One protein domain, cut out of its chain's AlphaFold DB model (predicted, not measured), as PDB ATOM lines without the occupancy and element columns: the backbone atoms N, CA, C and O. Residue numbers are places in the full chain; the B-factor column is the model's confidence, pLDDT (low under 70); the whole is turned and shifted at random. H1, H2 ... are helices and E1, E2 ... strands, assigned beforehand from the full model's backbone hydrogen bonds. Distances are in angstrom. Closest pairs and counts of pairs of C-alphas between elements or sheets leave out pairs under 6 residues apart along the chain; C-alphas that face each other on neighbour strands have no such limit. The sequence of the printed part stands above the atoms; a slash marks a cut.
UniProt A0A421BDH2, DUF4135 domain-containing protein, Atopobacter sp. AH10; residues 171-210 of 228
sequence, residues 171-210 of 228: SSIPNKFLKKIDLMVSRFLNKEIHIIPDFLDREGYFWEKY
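What this domain is: This is residues 171 to 210 of the 228 residues of the protein "DUF4135 domain-containing protein" of Atopobacter sp. AH10 (UniProt A0A421BDH2). A long helix, H1, makes one side of a small flat piece; after the helix's last residue the backbone turns and folds back along it, and a short two-stranded hairpin, E1 and E2, follows near the first half of the helix, close to where the printed part ends. The helix and the hairpin are only loosely joined, with E1 nearer to H1 than E2 is. The printed part has 40 residues with one named helix and two named strands, in the order H1, E1, E2; the sheet has the order E1, E2 and is antiparallel, and the class is mixed, helices and strands. The whole is only just loose, close to compact, with a radius of gyration of the C-alphas of 11.1 A, and its C-alphas span 34 by 19 by 9 A.

Where its parts are: The printed part begins at Ser 171, and H1 follows as residues 173 to 189, 24.7 A from first to last C-alpha. Its C-alpha 173 is at (18.611, 14.770, 0.391) and its C-alpha 189 at (38.583, 24.634, -10.171). E1 is residues 199 to 202, 9.8 A long. E2 is residues 205 to 209, 13.9 A long, and its C-alpha 209 is at (32.471, 6.646, 4.790).

How they stand to each other: In H1 every O i to N i+4 pair is within hydrogen-bond range. The closest C-alphas of H1 and E1 are those of Asn 175 and Phe 199, 7.9 A apart, the one pair of the two elements within 8 A; their centres are 15.9 A apart. H1 and E2 are apart, with no C-alpha of the one within 8 A of the other. Residues 173 to 179 of H1 make 7 pairs of C-alphas within 10 A with E1 and 2 with E2. E1 and E2 are a hairpin of antiparallel neighbour strands, with 162 degrees between their N-to-C directions. The C-alphas of Phe 199 and Glu 208 face each other at 4.2 A. N 200 and O 207 are within hydrogen-bond range at 2.8 A, and so are N 207 and O 200 at 2.9 A.

The domain as a whole: The two C-alphas farthest apart in the domain are those of Asn 190 and Gly 204, at 34.3 A, and the outline is flat. The first and last printed C-alphas, of Ser 171 and Tyr 210, are 18.1 A apart. The printed part has no cut. The link from H1 to E1, of 9 residues, is short, and the link from E1 to E2, of 2 residues, is tight. The mean pLDDT of the printed part of this model is 93.3, and no printed residue is under 70.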
ATOM      1  N   SER A 171      17.167  11.739   6.306       90.06
ATOM      2  CA  SER A 171      17.214  11.899   4.851       90.06
ATOM      3  C   SER A 171      18.613  12.280   4.348       90.06
ATOM      4  O   SER A 171      19.248  13.186   4.891       90.06
ATOM      5  N   SER A 172      19.051  11.646   3.256       92.25
ATOM      6  CA  SER A 172      20.279  11.988   2.524       92.25
ATOM      7  C   SER A 172      20.088  13.101   1.481       92.25
ATOM      8  O   SER A 172      21.031  13.441   0.767       92.25
ATOM      9  N   ILE A 173      18.886  13.685   1.354       92.69
ATOM     10  CA  ILE A 173      18.611  14.770   0.391       92.69
ATOM     11  C   ILE A 173      19.632  15.918   0.512       92.69
ATOM     12  O   ILE A 173      20.161  16.332  -0.527       92.69
ATOM     13  N   PRO A 174      19.988  16.402   1.722       92.06
ATOM     14  CA  PRO A 174      21.036  17.409   1.870       92.06
ATOM     15  C   PRO A 174      22.391  16.940   1.321       92.06
ATOM     16  O   PRO A 174      23.050  17.684   0.600       92.06
ATOM     17  N   ASN A 175      22.783  15.689   1.578       93.44
ATOM     18  CA  ASN A 175      24.031  15.113   1.073       93.44
ATOM     19  C   ASN A 175      24.031  15.013  -0.462       93.44
ATOM     20  O   ASN A 175      25.017  15.363  -1.108       93.44
ATOM     21  N   LYS A 176      22.908  14.613  -1.070       93.50
ATOM     22  CA  LYS A 176      22.745  14.594  -2.536       93.50
ATOM     23  C   LYS A 176      22.893  15.988  -3.141       93.50
ATOM     24  O   LYS A 176      23.472  16.125  -4.216       93.50
ATOM     25  N   PHE A 177      22.382  17.020  -2.470       94.75
ATOM     26  CA  PHE A 177      22.566  18.407  -2.892       94.75
ATOM     27  C   PHE A 177      24.032  18.847  -2.775       94.75
ATOM     28  O   PHE A 177      24.588  19.366  -3.740       94.75
ATOM     29  N   LEU A 178      24.687  18.561  -1.646       94.25
ATOM     30  CA  LEU A 178      26.103  18.879  -1.438       94.25
ATOM     31  C   LEU A 178      27.015  18.167  -2.448       94.25
ATOM     32  O   LEU A 178      27.905  18.804  -2.999       94.25
ATOM     33  N   LYS A 179      26.730  16.912  -2.818       92.62
ATOM     34  CA  LYS A 179      27.483  16.205  -3.872       92.62
ATOM     35  C   LYS A 179      27.360  16.885  -5.243       92.62
ATOM     36  O   LYS A 179      28.287  16.837  -6.048       92.62
ATOM     37  N   LYS A 180      26.235  17.552  -5.537       94.00
ATOM     38  CA  LYS A 180      26.111  18.371  -6.760       94.00
ATOM     39  C   LYS A 180      27.004  19.608  -6.686       94.00
ATOM     40  O   LYS A 180      27.625  19.950  -7.690       94.00
ATOM     41  N   ILE A 181      27.102  20.237  -5.513       94.31
ATOM     42  CA  ILE A 181      28.023  21.357  -5.278       94.31
ATOM     43  C   ILE A 181      29.476  20.893  -5.435       94.31
ATOM     44  O   ILE A 181      30.215  21.549  -6.167       94.31
ATOM     45  N   ASP A 182      29.862  19.744  -4.863       92.25
ATOM     46  CA  ASP A 182      31.199  19.145  -5.036       92.25
ATOM     47  C   ASP A 182      31.588  19.071  -6.516       92.25
ATOM     48  O   ASP A 182      32.656  19.536  -6.914       92.25
ATOM     49  N   LEU A 183      30.691  18.541  -7.355       92.56
ATOM     50  CA  LEU A 183      30.914  18.404  -8.795       92.56
ATOM     51  C   LEU A 183      31.028  19.759  -9.505       92.56
ATOM     52  O   LEU A 183      31.857  19.913 -10.404       92.56
ATOM     53  N   MET A 184      30.207  20.742  -9.125       94.75
ATOM     54  CA  MET A 184      30.261  22.090  -9.699       94.75
ATOM     55  C   MET A 184      31.582  22.785  -9.368       94.75
ATOM     56  O   MET A 184      32.240  23.304 -10.269       94.75
ATOM     57  N   VAL A 185      31.987  22.755  -8.098       94.56
ATOM     58  CA  VAL A 185      33.244  23.358  -7.640       94.56
ATOM     59  C   VAL A 185      34.434  22.632  -8.259       94.56
ATOM     60  O   VAL A 185      35.356  23.285  -8.742       94.56
ATOM     61  N   SER A 186      34.387  21.298  -8.327       94.56
ATOM     62  CA  SER A 186      35.472  20.512  -8.916       94.56
ATOM     63  C   SER A 186      35.707  20.859 -10.385       94.56
ATOM     64  O   SER A 186      36.846  21.029 -10.818       94.56
ATOM     65  N   ARG A 187      34.619  21.026 -11.153       94.88
ATOM     66  CA  ARG A 187      34.679  21.473 -12.554       94.88
ATOM     67  C   ARG A 187      35.212  22.894 -12.674       94.88
ATOM     68  O   ARG A 187      36.058  23.145 -13.523       94.88
ATOM     69  N   PHE A 188      34.732  23.807 -11.832       95.56
ATOM     70  CA  PHE A 188      35.159  25.206 -11.854       95.56
ATOM     71  C   PHE A 188      36.655  25.364 -11.540       95.56
ATOM     72  O   PHE A 188      37.336  26.155 -12.185       95.56
ATOM     73  N   LEU A 189      37.176  24.589 -10.584       95.31
ATOM     74  CA  LEU A 189      38.583  24.634 -10.171       95.31
ATOM     75  C   LEU A 189      39.498  23.700 -10.975       95.31
ATOM     76  O   LEU A 189      40.707  23.711 -10.751       95.31
ATOM     77  N   ASN A 190      38.938  22.875 -11.867       94.06
ATOM     78  CA  ASN A 190      39.640  21.780 -12.542       94.06
ATOM     79  C   ASN A 190      40.455  20.903 -11.565       94.06
ATOM     80  O   ASN A 190      41.609  20.549 -11.812       94.06
ATOM     81  N   LYS A 191      39.861  20.609 -10.406       93.38
ATOM     82  CA  LYS A 191      40.471  19.845  -9.315       93.38
ATOM     83  C   LYS A 191      39.383  19.067  -8.599       93.38
ATOM     84  O   LYS A 191      38.316  19.611  -8.366       93.38
ATOM     85  N   GLU A 192      39.655  17.831  -8.205       89.88
ATOM     86  CA  GLU A 192      38.713  17.073  -7.387       89.88
ATOM     87  C   GLU A 192      38.563  17.705  -5.991       89.88
ATOM     88  O   GLU A 192      39.549  17.947  -5.286       89.88
ATOM     89  N   ILE A 193      37.320  18.017  -5.621       88.94
ATOM     90  CA  ILE A 193      36.935  18.584  -4.330       88.94
ATOM     91  C   ILE A 193      35.902  17.664  -3.683       88.94
ATOM     92  O   ILE A 193      34.899  17.307  -4.299       88.94
ATOM     93  N   HIS A 194      36.130  17.339  -2.411       87.31
ATOM     94  CA  HIS A 194      35.206  16.573  -1.580       87.31
ATOM     95  C   HIS A 194      34.834  17.405  -0.353       87.31
ATOM     96  O   HIS A 194      35.622  17.503   0.590       87.31
ATOM     97  N   ILE A 195      33.659  18.039  -0.365       88.12
ATOM     98  CA  ILE A 195      33.144  18.766   0.807       88.12
ATOM     99  C   ILE A 195      32.511  17.775   1.787       88.12
ATOM    100  O   ILE A 195      32.587  17.967   3.001       88.12
ATOM    101  N   ILE A 196      31.904  16.707   1.265       90.88
ATOM    102  CA  ILE A 196      31.306  15.638   2.063       90.88
ATOM    103  C   ILE A 196      31.967  14.282   1.779       90.88
ATOM    104  O   ILE A 196      32.416  14.040   0.654       90.88
ATOM    105  N   PRO A 197      32.002  13.371   2.771       91.81
ATOM    106  CA  PRO A 197      32.361  11.983   2.519       91.81
ATOM    107  C   PRO A 197      31.399  11.325   1.526       91.81
ATOM    108  O   PRO A 197      30.245  11.736   1.369       91.81
ATOM    109  N   ASP A 198      31.866  10.256   0.882       93.69
ATOM    110  CA  ASP A 198      30.972   9.379   0.134       93.69
ATOM    111  C   ASP A 198      29.910   8.795   1.062       93.69
ATOM    112  O   ASP A 198      30.178   8.462   2.220       93.69
ATOM    113  N   PHE A 199      28.704   8.642   0.530       96.19
ATOM    114  CA  PHE A 199      27.577   8.103   1.267       96.19
ATOM    115  C   PHE A 199      26.753   7.165   0.388       96.19
ATOM    116  O   PHE A 199      26.692   7.333  -0.833       96.19
ATOM    117  N   LEU A 200      26.104   6.194   1.020       97.06
ATOM    118  CA  LEU A 200      25.176   5.273   0.385       97.06
ATOM    119  C   LEU A 200      23.788   5.481   0.968       97.06
ATOM    120  O   LEU A 200      23.561   5.320   2.166       97.06
ATOM    121  N   ASP A 201      22.866   5.849   0.092       95.31
ATOM    122  CA  ASP A 201      21.496   6.157   0.462       95.31
ATOM    123  C   ASP A 201      20.656   4.900   0.715       95.31
ATOM    124  O   ASP A 201      20.785   3.875   0.029       95.31
ATOM    125  N   ARG A 202      19.755   5.021   1.688       94.44
ATOM    126  CA  ARG A 202      18.701   4.067   2.012       94.44
ATOM    127  C   ARG A 202      17.397   4.806   2.259       94.44
ATOM    128  O   ARG A 202      17.355   6.008   2.503       94.44
ATOM    129  N   GLU A 203      16.295   4.076   2.196       87.94
ATOM    130  CA  GLU A 203      15.008   4.651   2.552       87.94
ATOM    131  C   GLU A 203      14.969   4.935   4.066       87.94
ATOM    132  O   GLU A 203      14.907   4.021   4.883       87.94
ATOM    133  N   GLY A 204      15.050   6.216   4.440       89.38
ATOM    134  CA  GLY A 204      14.950   6.679   5.831       89.38
ATOM    135  C   GLY A 204      16.271   6.797   6.605       89.38
ATOM    136  O   GLY A 204      16.264   7.295   7.733       89.38
ATOM    137  N   TYR A 205      17.401   6.397   6.021       94.38
ATOM    138  CA  TYR A 205      18.741   6.519   6.607       94.38
ATOM    139  C   TYR A 205      19.815   6.488   5.520       94.38
ATOM    140  O   TYR A 205      19.517   6.322   4.341       94.38
ATOM    141  N   PHE A 206      21.078   6.653   5.893       96.31
ATOM    142  CA  PHE A 206      22.192   6.425   4.981       96.31
ATOM    143  C   PHE A 206      23.464   6.048   5.738       96.31
ATOM    144  O   PHE A 206      23.605   6.304   6.939       96.31
ATOM    145  N   TRP A 207      24.397   5.473   4.988       97.69
ATOM    146  CA  TRP A 207      25.754   5.173   5.424       97.69
ATOM    147  C   TRP A 207      26.717   6.211   4.867       97.69
ATOM    148  O   TRP A 207      26.575   6.621   3.723       97.69
ATOM    149  N   GLU A 208      27.709   6.625   5.638       96.50
ATOM    150  CA  GLU A 208      28.775   7.544   5.231       96.50
ATOM    151  C   GLU A 208      30.137   6.890   5.482       96.50
ATOM    152  O   GLU A 208      30.337   6.244   6.517       96.50
ATOM    153  N   LYS A 209      31.088   7.073   4.558       95.44
ATOM    154  CA  LYS A 209      32.471   6.646   4.790       95.44
ATOM    155  C   LYS A 209      33.032   7.391   5.991       95.44
ATOM    156  O   LYS A 209      32.912   8.613   6.095       95.44
ATOM    157  N   TYR A 210      33.685   6.650   6.877       94.81
ATOM    158  CA  TYR A 210      34.386   7.254   7.994       94.81
ATOM    159  C   TYR A 210      35.629   8.001   7.494       94.81
ATOM    160  O   TYR A 210      36.440   7.454   6.747       94.81
TER     161      TYR A 210